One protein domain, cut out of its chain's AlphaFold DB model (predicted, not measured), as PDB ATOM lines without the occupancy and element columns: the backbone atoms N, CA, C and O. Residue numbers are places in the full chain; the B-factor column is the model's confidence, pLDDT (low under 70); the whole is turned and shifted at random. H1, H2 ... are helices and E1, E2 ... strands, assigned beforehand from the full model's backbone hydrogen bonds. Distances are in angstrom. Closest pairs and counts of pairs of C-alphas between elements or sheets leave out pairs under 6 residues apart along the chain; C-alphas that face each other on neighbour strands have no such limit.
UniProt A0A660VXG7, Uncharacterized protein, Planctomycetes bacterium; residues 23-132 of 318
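AT A GLANCE: This is residues 23 to 132 of the 318 residues of an uncharacterized protein of Planctomycetes bacterium (UniProt A0A660VXG7). A twisted sheet of four strands is covered over one face by two helices, H2 over E1 and E2 and H4 over E3 and E4, while its other face is bare. The long helix H1 runs side by side with H2 and grazes the sheet at E1, and the short helix H3 packs at the far end of H2, next to H4. The printed part has 110 residues, with four named helices and four named strands in the order H1 E1 H2 H3 E2 E3 E4 H4. The sheet is mixed, in the order E1 E2 E3 E4, and the class is mixed, helices and strands. The whole is compact and rounded, with a radius of gyration of the C-alphas of 13.3 A and spans of 35 by 27 by 24 A.

IN THESE COORDINATES: H1, residues 23 to 42, begins at C-alpha 23 (343.380, 38.394, 30.469) and is 28.1 A long. E1 is residues 46 to 51, 16.8 A. H2, residues 55 to 73, is 26.3 A long, and H3, residues 77 to 87, is 15.2 A. E2 is residues 90 to 95, 15.9 A, beginning at C-alpha 90 (362.080, 21.414, 35.749). E3 is residues 102 to 107, 17.0 A, and E4 residues 112 to 117, 16.6 A. H4, residues 123 to 132, is 14.1 A long and ends at C-alpha 132 (364.878, 7.647, 38.028).

HOW THE PARTS SIT: E1 and E2 are parallel, with N 92 and O 47 at 2.7 A; with H2 and H3 between them they form a strand-helix-strand unit, two parallel neighbour strands joined through helices, with a left-handed crossover. E2, E3 and E4 form a meander, each strand the antiparallel neighbour of the one before, in two hairpins; N 91 and O 106 are 2.7 A apart, N 105 and O 114 2.8 A. H2 and H4 lie on the same face, making two layers, at heights over the sheet of 10.6 A and 9.7 A. H2 runs along the strands, at 26 degrees to E1 on the local plane. H1 and H2 touch at a shallow tilt of 20 degrees, the same way, closest at the C-alphas of Thr 24 and His 55, 4.8 A. H3 is not on the sheet; it touches H4 at a steep tilt of 48 degrees, the same way, closest at the C-alphas of Arg 83 and Cys 131, 6.5 A. H2 and H3 touch only at the corner. H1 and H4 are apart. Every O i to N i+4 pair is within hydrogen-bond range in H1, H2 and H4; in H3 5 of 7 are.

THE WHOLE: The C-alphas farthest apart, of Lys 78 and Glu 98, are 38.3 A apart. The printed part has no cut and no long link. Its mean pLDDT is 74.7, and 33 residues are under 70, among them residues 84 to 105.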
ATOM      1  N   VAL A  23     343.618  39.803  30.098       78.75
ATOM      2  CA  VAL A  23     343.380  38.394  30.469       78.75
ATOM      3  C   VAL A  23     344.663  37.570  30.375       78.75
ATOM      4  O   VAL A  23     344.951  36.766  31.259       78.75
ATOM      5  N   THR A  24     345.456  37.782  29.321       79.56
ATOM      6  CA  THR A  24     346.734  37.078  29.143       79.56
ATOM      7  C   THR A  24     347.714  37.475  30.244       79.56
ATOM      8  O   THR A  24     348.296  36.600  30.878       79.56
ATOM      9  N   LYS A  25     347.817  38.771  30.556       82.50
ATOM     10  CA  LYS A  25     348.661  39.273  31.643       82.50
ATOM     11  C   LYS A  25     348.242  38.740  33.018       82.50
ATOM     12  O   LYS A  25     349.093  38.310  33.791       82.50
ATOM     13  N   ALA A  26     346.945  38.706  33.317       82.38
ATOM     14  CA  ALA A  26     346.449  38.135  34.570       82.38
ATOM     15  C   ALA A  26     346.780  36.634  34.689       82.38
ATOM     16  O   ALA A  26     347.175  36.172  35.760       82.38
ATOM     17  N   ALA A  27     346.674  35.877  33.590       82.00
ATOM     18  CA  ALA A  27     347.070  34.470  33.557       82.00
ATOM     19  C   ALA A  27     348.583  34.286  33.784       82.00
ATOM     20  O   ALA A  27     348.988  33.362  34.487       82.00
ATOM     21  N   GLU A  28     349.423  35.177  33.251       84.50
ATOM     22  CA  GLU A  28     350.869  35.181  33.514       84.50
ATOM     23  C   GLU A  28     351.187  35.461  34.984       84.50
ATOM     24  O   GLU A  28     351.979  34.744  35.584       84.50
ATOM     25  N   GLU A  29     350.542  36.455  35.595       86.56
ATOM     26  CA  GLU A  29     350.744  36.778  37.012       86.56
ATOM     27  C   GLU A  29     350.351  35.605  37.925       86.56
ATOM     28  O   GLU A  29     351.081  35.268  38.864       86.56
ATOM     29  N   GLN A  30     349.233  34.936  37.624       85.00
ATOM     30  CA  GLN A  30     348.808  33.726  38.333       85.00
ATOM     31  C   GLN A  30     349.790  32.569  38.138       85.00
ATOM     32  O   GLN A  30     350.092  31.845  39.092       85.00
ATOM     33  N   LEU A  31     350.311  32.405  36.922       86.38
ATOM     34  CA  LEU A  31     351.289  31.376  36.603       86.38
ATOM     35  C   LEU A  31     352.613  31.609  37.342       86.38
ATOM     36  O   LEU A  31     353.116  30.696  37.993       86.38
ATOM     37  N   GLU A  32     353.134  32.833  37.328       87.50
ATOM     38  CA  GLU A  32     354.342  33.219  38.064       87.50
ATOM     39  C   GLU A  32     354.178  33.024  39.575       87.50
ATOM     40  O   GLU A  32     355.086  32.533  40.255       87.50
ATOM     41  N   ALA A  33     353.008  33.357  40.126       87.75
ATOM     42  CA  ALA A  33     352.701  33.086  41.525       87.75
ATOM     43  C   ALA A  33     352.694  31.576  41.821       87.75
ATOM     44  O   ALA A  33     353.290  31.143  42.809       87.75
ATOM     45  N   ALA A  34     352.081  30.764  40.957       87.06
ATOM     46  CA  ALA A  34     352.047  29.311  41.106       87.06
ATOM     47  C   ALA A  34     353.448  28.680  41.014       87.06
ATOM     48  O   ALA A  34     353.776  27.807  41.818       87.06
ATOM     49  N   VAL A  35     354.298  29.161  40.099       86.50
ATOM     50  CA  VAL A  35     355.706  28.748  39.978       86.50
ATOM     51  C   VAL A  35     356.497  29.111  41.236       86.50
ATOM     52  O   VAL A  35     357.215  28.269  41.777       86.50
ATOM     53  N   LYS A  36     356.332  30.333  41.756       87.00
ATOM     54  CA  LYS A  36     356.979  30.762  43.007       87.00
ATOM     55  C   LYS A  36     356.546  29.920  44.200       87.00
ATOM     56  O   LYS A  36     357.389  29.569  45.021       87.00
ATOM     57  N   LEU A  37     355.259  29.585  44.294       86.88
ATOM     58  CA  LEU A  37     354.751  28.696  45.339       86.88
ATOM     59  C   LEU A  37     355.347  27.296  45.213       86.88
ATOM     60  O   LEU A  37     355.801  26.750  46.209       86.88
ATOM     61  N   LEU A  38     355.431  26.742  44.001       82.31
ATOM     62  CA  LEU A  38     356.049  25.436  43.780       82.31
ATOM     63  C   LEU A  38     357.525  25.423  44.217       82.31
ATOM     64  O   LEU A  38     357.967  24.485  44.883       82.31
ATOM     65  N   LYS A  39     358.269  26.494  43.912       82.50
ATOM     66  CA  LYS A  39     359.651  26.659  44.371       82.50
ATOM     67  C   LYS A  39     359.743  26.799  45.888       82.50
ATOM     68  O   LYS A  39     360.605  26.184  46.499       82.50
ATOM     69  N   LYS A  40     358.871  27.600  46.501       84.19
ATOM     70  CA  LYS A  40     358.865  27.831  47.951       84.19
ATOM     71  C   LYS A  40     358.506  26.566  48.733       84.19
ATOM     72  O   LYS A  40     359.167  26.263  49.719       84.19
ATOM     73  N   ASP A  41     357.466  25.862  48.299       82.00
ATOM     74  CA  ASP A  41     356.877  24.743  49.034       82.00
ATOM     75  C   ASP A  41     357.661  23.433  48.805       82.00
ATOM     76  O   ASP A  41     357.702  22.587  49.696       82.00
ATOM     77  N   TYR A  42     358.303  23.265  47.636       75.75
ATOM     78  CA  TYR A  42     358.901  21.984  47.217       75.75
ATOM     79  C   TYR A  42     360.323  22.081  46.630       75.75
ATOM     80  O   TYR A  42     360.855  21.078  46.162       75.75
ATOM     81  N   ASP A  43     360.938  23.266  46.617       74.50
ATOM     82  CA  ASP A  43     362.258  23.551  46.018       74.50
ATOM     83  C   ASP A  43     362.380  23.255  44.504       74.50
ATOM     84  O   ASP A  43     363.471  23.229  43.929       74.50
ATOM     85  N   ILE A  44     361.253  23.118  43.801       74.38
ATOM     86  CA  ILE A  44     361.225  22.865  42.355       74.38
ATOM     87  C   ILE A  44     361.298  24.192  41.603       74.38
ATOM     88  O   ILE A  44     360.382  25.010  41.662       74.38
ATOM     89  N   THR A  45     362.372  24.405  40.848       76.12
ATOM     90  CA  THR A  45     362.438  25.512  39.882       76.12
ATOM     91  C   THR A  45     361.635  25.124  38.649       76.12
ATOM     92  O   THR A  45     361.907  24.068  38.102       76.12
ATOM     93  N   LEU A  46     360.684  25.933  38.183       76.44
ATOM     94  CA  LEU A  46     359.949  25.662  36.944       76.44
ATOM     95  C   LEU A  46     360.254  26.752  35.916       76.44
ATOM     96  O   LEU A  46     360.014  27.924  36.179       76.44
ATOM     97  N   THR A  47     360.788  26.376  34.757       77.12
ATOM     98  CA  THR A  47     360.897  27.264  33.584       77.12
ATOM     99  C   THR A  47     359.863  26.831  32.566       77.12
ATOM    100  O   THR A  47     359.673  25.631  32.402       77.12
ATOM    101  N   TYR A  48     359.200  27.763  31.887       74.81
ATOM    102  CA  TYR A  48     358.233  27.404  30.860       74.81
ATOM    103  C   TYR A  48     358.382  28.225  29.587       74.81
ATOM    104  O   TYR A  48     358.697  29.412  29.618       74.81
ATOM    105  N   GLU A  49     358.110  27.578  28.462       73.69
ATOM    106  CA  GLU A  49     358.009  28.211  27.149       73.69
ATOM    107  C   GLU A  49     356.627  27.888  26.568       73.69
ATOM    108  O   GLU A  49     356.165  26.755  26.683       73.69
ATOM    109  N   VAL A  50     355.937  28.874  25.983       71.88
ATOM    110  CA  VAL A  50     354.574  28.724  25.438       71.88
ATOM    111  C   VAL A  50     354.469  29.306  24.032       71.88
ATOM    112  O   VAL A  50     354.748  30.488  23.840       71.88
ATOM    113  N   THR A  51     354.019  28.509  23.056       69.56
ATOM    114  CA  THR A  51     353.830  28.968  21.663       69.56
ATOM    115  C   THR A  51     352.570  28.351  21.023       69.56
ATOM    116  O   THR A  51     352.517  27.130  20.921       69.56
ATOM    117  N   PRO A  52     351.569  29.128  20.547       72.19
ATOM    118  CA  PRO A  52     351.431  30.570  20.712       72.19
ATOM    119  C   PRO A  52     351.138  30.919  22.175       72.19
ATOM    120  O   PRO A  52     350.457  30.176  22.884       72.19
ATOM    121  N   ARG A  53     351.642  32.068  22.619       77.25
ATOM    122  CA  ARG A  53     351.427  32.578  23.974       77.25
ATOM    123  C   ARG A  53     350.061  33.261  24.055       77.25
ATOM    124  O   ARG A  53     349.884  34.343  23.505       77.25
ATOM    125  N   ASN A  54     349.083  32.602  24.676       81.06
ATOM    126  CA  ASN A  54     347.739  33.135  24.898       81.06
ATOM    127  C   ASN A  54     347.124  32.558  26.186       81.06
ATOM    128  O   ASN A  54     347.667  31.632  26.783       81.06
ATOM    129  N   HIS A  55     345.978  33.094  26.613       75.44
ATOM    130  CA  HIS A  55     345.319  32.680  27.858       75.44
ATOM    131  C   HIS A  55     345.000  31.173  27.941       75.44
ATOM    132  O   HIS A  55     345.089  30.601  29.022       75.44
ATOM    133  N   LEU A  56     344.664  30.510  26.826       75.88
ATOM    134  CA  LEU A  56     344.383  29.069  26.823       75.88
ATOM    135  C   LEU A  56     345.656  28.276  27.118       75.88
ATOM    136  O   LEU A  56     345.670  27.475  28.047       75.88
ATOM    137  N   THR A  57     346.739  28.552  26.381       76.69
ATOM    138  CA  THR A  57     348.011  27.836  26.550       76.69
ATOM    139  C   THR A  57     348.649  28.099  27.911       76.69
ATOM    140  O   THR A  57     349.236  27.183  28.479       76.69
ATOM    141  N   LEU A  58     348.478  29.300  28.477       82.12
ATOM    142  CA  LEU A  58     348.895  29.628  29.847       82.12
ATOM    143  C   LEU A  58     348.064  28.889  30.909       82.12
ATOM    144  O   LEU A  58     348.633  28.361  31.865       82.12
ATOM    145  N   ASN A  59     346.745  28.782  30.722       79.88
ATOM    146  CA  ASN A  59     345.879  28.008  31.616       79.88
ATOM    147  C   ASN A  59     346.240  26.518  31.623       79.88
ATOM    148  O   ASN A  59     346.132  25.867  32.661       79.88
ATOM    149  N   ASP A  60     346.713  25.975  30.501       77.12
ATOM    150  CA  ASP A  60     347.202  24.597  30.447       77.12
ATOM    151  C   ASP A  60     348.460  24.401  31.310       77.12
ATOM    152  O   ASP A  60     348.564  23.403  32.031       77.12
ATOM    153  N   VAL A  61     349.387  25.369  31.294       80.44
ATOM    154  CA  VAL A  61     350.561  25.368  32.188       80.44
ATOM    155  C   VAL A  61     350.114  25.447  33.644       80.44
ATOM    156  O   VAL A  61     350.579  24.677  34.486       80.44
ATOM    157  N   PHE A  62     349.170  26.338  33.945       83.50
ATOM    158  CA  PHE A  62     348.622  26.476  35.288       83.50
ATOM    159  C   PHE A  62     347.958  25.175  35.770       83.50
ATOM    160  O   PHE A  62     348.227  24.717  36.880       83.50
ATOM    161  N   GLY A  63     347.158  24.524  34.920       81.56
ATOM    162  CA  GLY A  63     346.526  23.235  35.210       81.56
ATOM    163  C   GLY A  63     347.538  22.116  35.460       81.56
ATOM    164  O   GLY A  63     347.344  21.297  36.363       81.56
ATOM    165  N   PHE A  64     348.652  22.107  34.724       80.38
ATOM    166  CA  PHE A  64     349.767  21.199  34.987       80.38
ATOM    167  C   PHE A  64     350.375  21.436  36.378       80.38
ATOM    168  O   PHE A  64     350.534  20.488  37.149       80.38
ATOM    169  N   ILE A  65     350.663  22.693  36.735       84.50
ATOM    170  CA  ILE A  65     351.227  23.036  38.051       84.50
ATOM    171  C   ILE A  65     350.248  22.672  39.170       84.50
ATOM    172  O   ILE A  65     350.661  22.121  40.189       84.50
ATOM    173  N   ALA A  66     348.951  22.916  38.982       84.56
ATOM    174  CA  ALA A  66     347.926  22.548  39.950       84.56
ATOM    175  C   ALA A  66     347.891  21.029  40.191       84.56
ATOM    176  O   ALA A  66     347.964  20.593  41.340       84.56
ATOM    177  N   LYS A  67     347.873  20.217  39.123       84.25
ATOM    178  CA  LYS A  67     347.946  18.749  39.229       84.25
ATOM    179  C   LYS A  67     349.233  18.285  39.907       84.25
ATOM    180  O   LYS A  67     349.193  17.378  40.735       84.25
ATOM    181  N   MET A  68     350.362  18.924  39.602       83.00
ATOM    182  CA  MET A  68     351.631  18.649  40.272       83.00
ATOM    183  C   MET A  68     351.552  18.916  41.770       83.00
ATOM    184  O   MET A  68     351.906  18.040  42.553       83.00
ATOM    185  N   ARG A  69     351.018  20.067  42.182       83.69
ATOM    186  CA  ARG A  69     350.825  20.375  43.604       83.69
ATOM    187  C   ARG A  69     349.898  19.374  44.283       83.69
ATOM    188  O   ARG A  69     350.239  18.922  45.365       83.69
ATOM    189  N   MET A  70     348.798  18.969  43.641       85.31
ATOM    190  CA  MET A  70     347.889  17.954  44.191       85.31
ATOM    191  C   MET A  70     348.592  16.618  44.462       85.31
ATOM    192  O   MET A  70     348.409  16.039  45.530       85.31
ATOM    193  N   VAL A  71     349.418  16.141  43.524       83.31
ATOM    194  CA  VAL A  71     350.209  14.910  43.702       83.31
ATOM    195  C   VAL A  71     351.222  15.064  44.838       83.31
ATOM    196  O   VAL A  71     351.389  14.154  45.645       83.31
ATOM    197  N   LEU A  72     351.867  16.228  44.931       79.62
ATOM    198  CA  LEU A  72     352.837  16.543  45.983       79.62
ATOM    199  C   LEU A  72     352.201  16.736  47.369       79.62
ATOM    200  O   LEU A  72     352.878  16.555  48.377       79.62
ATOM    201  N   SER A  73     350.924  17.117  47.438       81.62
ATOM    202  CA  SER A  73     350.188  17.333  48.689       81.62
ATOM    203  C   SER A  73     349.349  16.135  49.143       81.62
ATOM    204  O   SER A  73     348.780  16.196  50.228       81.62
ATOM    205  N   GLY A  74     349.207  15.095  48.314       79.38
ATOM    206  CA  GLY A  74     348.418  13.898  48.632       79.38
ATOM    207  C   GLY A  74     349.085  12.976  49.660       79.38
ATOM    208  O   GLY A  74     350.141  13.293  50.202       79.38
ATOM    209  N   ASP A  75     348.502  11.798  49.894       69.19
ATOM    210  CA  ASP A  75     348.986  10.835  50.903       69.19
ATOM    211  C   ASP A  75     350.406  10.308  50.610       69.19
ATOM    212  O   ASP A  75     351.205  10.086  51.521       69.19
ATOM    213  N   ASP A  76     350.770  10.204  49.328       69.31
ATOM    214  CA  ASP A  76     352.139   9.914  48.872       69.31
ATOM    215  C   ASP A  76     353.041  11.162  48.822       69.31
ATOM    216  O   ASP A  76     354.205  11.086  48.419       69.31
ATOM    217  N   GLY A  77     352.527  12.322  49.228       65.12
ATOM    218  CA  GLY A  77     353.174  13.623  49.115       65.12
ATOM    219  C   GLY A  77     354.557  13.629  49.743       65.12
ATOM    220  O   GLY A  77     355.525  13.945  49.070       65.12
ATOM    221  N   LYS A  78     354.701  13.130  50.979       68.00
ATOM    222  CA  LYS A  78     356.005  13.043  51.663       68.00
ATOM    223  C   LYS A  78     357.033  12.203  50.887       68.00
ATOM    224  O   LYS A  78     358.182  12.614  50.747       68.00
ATOM    225  N   LYS A  79     356.612  11.067  50.319       73.44
ATOM    226  CA  LYS A  79     357.456  10.203  49.474       73.44
ATOM    227  C   LYS A  79     357.872  10.921  48.190       73.44
ATOM    228  O   LYS A  79     358.997  10.741  47.725       73.44
ATOM    229  N   TRP A  80     356.983  11.721  47.610       72.19
ATOM    230  CA  TRP A  80     357.295  12.534  46.444       72.19
ATOM    231  C   TRP A  80     358.229  13.691  46.777       72.19
ATOM    232  O   TRP A  80     359.232  13.843  46.090       72.19
ATOM    233  N   THR A  81     357.981  14.441  47.848       69.38
ATOM    234  CA  THR A  81     358.827  15.559  48.288       69.38
ATOM    235  C   THR A  81     360.259  15.103  48.569       69.38
ATOM    236  O   THR A  81     361.209  15.720  48.085       69.38
ATOM    237  N   ASP A  82     360.432  13.958  49.237       70.75
ATOM    238  CA  ASP A  82     361.751  13.362  49.487       70.75
ATOM    239  C   ASP A  82     362.473  12.985  48.182       70.75
ATOM    240  O   ASP A  82     363.687  13.144  48.059       70.75
ATOM    241  N   ARG A  83     361.735  12.520  47.166       70.62
ATOM    242  CA  ARG A  83     362.299  12.148  45.859       70.62
ATOM    243  C   ARG A  83     362.554  13.352  44.954       70.62
ATOM    244  O   ARG A  83     363.499  13.319  44.169       70.62
ATOM    245  N   ILE A  84     361.747  14.401  45.063       68.12
ATOM    246  CA  ILE A  84     361.711  15.546  44.143       68.12
ATOM    247  C   ILE A  84     362.582  16.707  44.601       68.12
ATOM    248  O   ILE A  84     363.103  17.416  43.745       68.12
ATOM    249  N   SER A  85     362.856  16.834  45.904       63.78
ATOM    250  CA  SER A  85     363.947  17.690  46.408       63.78
ATOM    251  C   SER A  85     365.263  17.414  45.679       63.78
ATOM    252  O   SER A  85     366.119  18.282  45.513       63.78
ATOM    253  N   SER A  86     365.400  16.189  45.166       60.72
ATOM    254  CA  SER A  86     366.531  15.808  44.366       60.72
ATOM    255  C   SER A  86     366.537  16.403  42.968       60.72
ATOM    256  O   SER A  86     367.591  16.250  42.416       60.72
ATOM    257  N   LEU A  87     365.507  17.045  42.388       64.06
ATOM    258  CA  LEU A  87     365.407  17.375  40.947       64.06
ATOM    259  C   LEU A  87     365.988  18.723  40.485       64.06
ATOM    260  O   LEU A  87     366.145  18.869  39.283       64.06
ATOM    261  N   GLY A  88     366.357  19.674  41.355       57.00
ATOM    262  CA  GLY A  88     367.141  20.887  41.011       57.00
ATOM    263  C   GLY A  88     366.509  21.916  40.046       57.00
ATOM    264  O   GLY A  88     366.840  23.102  40.114       57.00
ATOM    265  N   GLY A  89     365.570  21.508  39.192       64.56
ATOM    266  CA  GLY A  89     364.791  22.345  38.290       64.56
ATOM    267  C   GLY A  89     364.132  21.548  37.161       64.56
ATOM    268  O   GLY A  89     364.690  20.601  36.626       64.56
ATOM    269  N   LEU A  90     362.930  21.960  36.787       69.31
ATOM    270  CA  LEU A  90     362.080  21.414  35.749       69.31
ATOM    271  C   LEU A  90     361.858  22.484  34.674       69.31
ATOM    272  O   LEU A  90     361.353  23.566  34.954       69.31
ATOM    273  N   VAL A  91     362.212  22.200  33.434       69.94
ATOM    274  CA  VAL A  91     361.896  23.044  32.280       69.94
ATOM    275  C   VAL A  91     360.722  22.408  31.552       69.94
ATOM    276  O   VAL A  91     360.736  21.216  31.269       69.94
ATOM    277  N   ILE A  92     359.680  23.169  31.256       66.19
ATOM    278  CA  ILE A  92     358.464  22.670  30.630       66.19
ATOM    279  C   ILE A  92     358.180  23.477  29.377       66.19
ATOM    280  O   ILE A  92     357.816  24.646  29.440       66.19
ATOM    281  N   HIS A  93     358.299  22.850  28.220       66.75
ATOM    282  CA  HIS A  93     357.956  23.499  26.967       66.75
ATOM    283  C   HIS A  93     356.544  23.092  26.534       66.75
ATOM    284  O   HIS A  93     356.274  21.935  26.200       66.75
ATOM    285  N   PHE A  94     355.639  24.066  26.529       63.62
ATOM    286  CA  PHE A  94     354.277  23.979  26.021       63.62
ATOM    287  C   PHE A  94     354.204  24.570  24.612       63.62
ATOM    288  O   PHE A  94     353.878  25.737  24.404       63.62
ATOM    289  N   GLN A  95     354.466  23.749  23.604       60.38
ATOM    290  CA  GLN A  95     354.277  24.151  22.216       60.38
ATOM    291  C   GLN A  95     352.976  23.557  21.676       60.38
ATOM    292  O   GLN A  95     352.807  22.342  21.666       60.38
ATOM    293  N   ASN A  96     352.072  24.397  21.175       58.03
ATOM    294  CA  ASN A  96     350.982  23.950  20.316       58.03
ATOM    295  C   ASN A  96     351.604  23.540  18.978       58.03
ATOM    296  O   ASN A  96     351.841  24.364  18.095       58.03
ATOM    297  N   THR A  97     351.988  22.271  18.879       52.19
ATOM    298  CA  THR A  97     352.455  21.695  17.618       52.19
ATOM    299  C   THR A  97     351.259  21.535  16.669       52.19
ATOM    300  O   THR A  97     350.111  21.668  17.090       52.19
ATOM    301  N   GLU A  98     351.468  21.177  15.398       52.72
ATOM    302  CA  GLU A  98     350.352  20.749  14.526       52.72
ATOM    303  C   GLU A  98     349.498  19.629  15.175       52.72
ATOM    304  O   GLU A  98     348.325  19.451  14.843       52.72
ATOM    305  N   LYS A  99     350.059  18.922  16.173       55.22
ATOM    306  CA  LYS A  99     349.352  18.059  17.123       55.22
ATOM    307  C   LYS A  99     349.011  18.842  18.403       55.22
ATOM    308  O   LYS A  99     349.862  19.070  19.262       55.22
ATOM    309  N   LYS A 100     347.732  19.202  18.539       57.06
ATOM    310  CA  LYS A 100     347.166  20.101  19.570       57.06
ATOM    311  C   LYS A 100     347.360  19.690  21.041       57.06
ATOM    312  O   LYS A 100     347.083  20.493  21.925       57.06
ATOM    313  N   ASP A 101     347.819  18.471  21.313       61.28
ATOM    314  CA  ASP A 101     347.721  17.844  22.635       61.28
ATOM    315  C   ASP A 101     349.078  17.369  23.196       61.28
ATOM    316  O   ASP A 101     349.078  16.482  24.035       61.28
ATOM    317  N   GLU A 102     350.239  17.901  22.785       64.19
ATOM    318  CA  GLU A 102     351.553  17.466  23.314       64.19
ATOM    319  C   GLU A 102     352.311  18.572  24.085       64.19
ATOM    320  O   GLU A 102     352.266  19.738  23.708       64.19
ATOM    321  N   PHE A 103     353.038  18.216  25.154       65.12
ATOM    322  CA  PHE A 103     354.010  19.093  25.832       65.12
ATOM    323  C   PHE A 103     355.292  18.332  26.198       65.12
ATOM    324  O   PHE A 103     355.289  17.102  26.307       65.12
ATOM    325  N   LEU A 104     356.407  19.051  26.351       69.75
ATOM    326  CA  LEU A 104     357.705  18.489  26.725       69.75
ATOM    327  C   LEU A 104     358.069  18.891  28.151       69.75
ATOM    328  O   LEU A 104     357.940  20.051  28.530       69.75
ATOM    329  N   VAL A 105     358.585  17.938  28.915       68.81
ATOM    330  CA  VAL A 105     359.134  18.155  30.250       68.81
ATOM    331  C   VAL A 105     360.604  17.765  30.233       68.81
ATOM    332  O   VAL A 105     360.930  16.604  29.994       68.81
ATOM    333  N   THR A 106     361.481  18.729  30.473       70.62
ATOM    334  CA  THR A 106     362.934  18.585  30.487       70.62
ATOM    335  C   THR A 106     363.483  18.824  31.886       70.62
ATOM    336  O   THR A 106     363.293  19.890  32.455       70.62
ATOM    337  N   GLU A 107     364.213  17.864  32.444       72.25
ATOM    338  CA  GLU A 107     365.010  18.081  33.662       72.25
ATOM    339  C   GLU A 107     366.479  18.254  33.267       72.25
ATOM    340  O   GLU A 107     367.010  17.480  32.462       72.25
ATOM    341  N   VAL A 108     367.109  19.311  33.785       69.56
ATOM    342  CA  VAL A 108     368.415  19.804  33.323       69.56
ATOM    343  C   VAL A 108     369.542  18.850  33.709       69.56
ATOM    344  O   VAL A 108     370.365  18.501  32.864       69.56
ATOM    345  N   ASP A 109     369.569  18.380  34.956       67.75
ATOM    346  CA  ASP A 109     370.627  17.496  35.450       67.75
ATOM    347  C   ASP A 109     370.501  16.083  34.855       67.75
ATOM    348  O   ASP A 109     371.485  15.457  34.442       67.75
ATOM    349  N   ALA A 110     369.273  15.586  34.730       66.19
ATOM    350  CA  ALA A 110     368.956  14.330  34.069       66.19
ATOM    351  C   ALA A 110     369.091  14.393  32.538       66.19
ATOM    352  O   ALA A 110     369.045  13.340  31.894       66.19
ATOM    353  N   ASN A 111     369.230  15.585  31.943       72.50
ATOM    354  CA  ASN A 111     369.215  15.803  30.493       72.50
ATOM    355  C   ASN A 111     368.108  14.986  29.789       72.50
ATOM    356  O   ASN A 111     368.287  14.406  28.714       72.50
ATOM    357  N   ALA A 112     366.965  14.859  30.462       72.69
ATOM    358  CA  ALA A 112     365.878  13.988  30.062       72.69
ATOM    359  C   ALA A 112     364.710  14.864  29.645       72.69
ATOM    360  O   ALA A 112     364.141  15.559  30.478       72.69
ATOM    361  N   THR A 113     364.364  14.805  28.360       75.12
ATOM    362  CA  THR A 113     363.165  15.436  27.812       75.12
ATOM    363  C   THR A 113     362.130  14.360  27.537       75.12
ATOM    364  O   THR A 113     362.368  13.462  26.724       75.12
ATOM    365  N   VAL A 114     360.980  14.455  28.191       71.75
ATOM    366  CA  VAL A 114     359.874  13.515  28.041       71.75
ATOM    367  C   VAL A 114     358.679  14.233  27.424       71.75
ATOM    368  O   VAL A 114     358.329  15.340  27.824       71.75
ATOM    369  N   ARG A 115     358.079  13.607  26.413       75.25
ATOM    370  CA  ARG A 115     356.926  14.131  25.679       75.25
ATOM    371  C   ARG A 115     355.648  13.502  26.209       75.25
ATOM    372  O   ARG A 115     355.588  12.279  26.308       75.25
ATOM    373  N   TYR A 116     354.639  14.319  26.483       70.12
ATOM    374  CA  TYR A 116     353.373  13.878  27.061       70.12
ATOM    375  C   TYR A 116     352.167  14.377  26.295       70.12
ATOM    376  O   TYR A 116     352.197  15.472  25.741       70.12
ATOM    377  N   ASN A 117     351.093  13.584  26.352       70.69
ATOM    378  CA  ASN A 117     349.770  13.989  25.911       70.69
ATOM    379  C   ASN A 117     349.049  14.798  27.011       70.69
ATOM    380  O   ASN A 117     349.006  14.404  28.179       70.69
ATOM    381  N   ARG A 118     348.447  15.920  26.618       65.94
ATOM    382  CA  ARG A 118     347.702  16.881  27.436       65.94
ATOM    383  C   ARG A 118     346.522  16.254  28.188       65.94
ATOM    384  O   ARG A 118     346.219  16.699  29.294       65.94
ATOM    385  N   ARG A 119     345.860  15.242  27.615       65.69
ATOM    386  CA  ARG A 119     344.630  14.641  28.170       65.69
ATOM    387  C   ARG A 119     344.897  13.639  29.283       65.69
ATOM    388  O   ARG A 119     344.124  13.567  30.231       65.69
ATOM    389  N   GLU A 120     345.988  12.894  29.173       70.62
ATOM    390  CA  GLU A 120     346.275  11.770  30.071       70.62
ATOM    391  C   GLU A 120     347.201  12.167  31.222       70.62
ATOM    392  O   GLU A 120     347.129  11.552  32.276       70.62
ATOM    393  N   MET A 121     348.013  13.222  31.041       70.44
ATOM    394  CA  MET A 121     348.914  13.867  32.015       70.44
ATOM    395  C   MET A 121     349.154  13.079  33.324       70.44
ATOM    396  O   MET A 121     348.730  13.528  34.400       70.44
ATOM    397  N   PRO A 122     349.843  11.924  33.266       78.50
ATOM    398  CA  PRO A 122     350.073  11.101  34.439       78.50
ATOM    399  C   PRO A 122     351.274  11.648  35.215       78.50
ATOM    400  O   PRO A 122     352.417  11.207  35.084       78.50
ATOM    401  N   VAL A 123     351.018  12.684  36.012       79.38
ATOM    402  CA  VAL A 123     352.053  13.407  36.762       79.38
ATOM    403  C   VAL A 123     352.911  12.492  37.658       79.38
ATOM    404  O   VAL A 123     354.128  12.684  37.659       79.38
ATOM    405  N   PRO A 124     352.366  11.479  38.366       82.19
ATOM    406  CA  PRO A 124     353.192  10.541  39.130       82.19
ATOM    407  C   PRO A 124     354.235   9.812  38.268       82.19
ATOM    408  O   PRO A 124     355.412   9.783  38.611       82.19
ATOM    409  N   GLU A 125     353.846   9.297  37.102       80.44
ATOM    410  CA  GLU A 125     354.740   8.548  36.203       80.44
ATOM    411  C   GLU A 125     355.826   9.442  35.587       80.44
ATOM    412  O   GLU A 125     356.976   9.024  35.403       80.44
ATOM    413  N   LEU A 126     355.481  10.703  35.307       79.12
ATOM    414  CA  LEU A 126     356.442  11.733  34.918       79.12
ATOM    415  C   LEU A 126     357.491  11.944  36.009       79.12
ATOM    416  O   LEU A 126     358.691  11.875  35.738       79.12
ATOM    417  N   LEU A 127     357.051  12.177  37.244       79.19
ATOM    418  CA  LEU A 127     357.947  12.409  38.372       79.19
ATOM    419  C   LEU A 127     358.812  11.173  38.659       79.19
ATOM    420  O   LEU A 127     360.006  11.315  38.926       79.19
ATOM    421  N   ASP A 128     358.255   9.966  38.527       82.00
ATOM    422  CA  ASP A 128     358.996   8.706  38.619       82.00
ATOM    423  C   ASP A 128     360.120   8.630  37.587       82.00
ATOM    424  O   ASP A 128     361.267   8.330  37.937       82.00
ATOM    425  N   THR A 129     359.798   8.935  36.328       81.62
ATOM    426  CA  THR A 129     360.757   8.921  35.221       81.62
ATOM    427  C   THR A 129     361.888   9.908  35.482       81.62
ATOM    428  O   THR A 129     363.056   9.522  35.458       81.62
ATOM    429  N   LEU A 130     361.564  11.159  35.817       79.56
ATOM    430  CA  LEU A 130     362.564  12.195  36.083       79.56
ATOM    431  C   LEU A 130     363.452  11.855  37.287       79.56
ATOM    432  O   LEU A 130     364.676  11.952  37.197       79.56
ATOM    433  N   CYS A 131     362.869  11.374  38.388       79.56
ATOM    434  CA  CYS A 131     363.637  10.959  39.565       79.56
ATOM    435  C   CYS A 131     364.559   9.767  39.256       79.56
ATOM    436  O   CYS A 131     365.697   9.709  39.731       79.56
ATOM    437  N   SER A 132     364.086   8.805  38.458       83.25
ATOM    438  CA  SER A 132     364.878   7.647  38.028       83.25
ATOM    439  C   SER A 132     366.048   8.055  37.124       83.25
ATOM    440  O   SER A 132     367.183   7.590  37.305       83.25
TER     441      SER A 132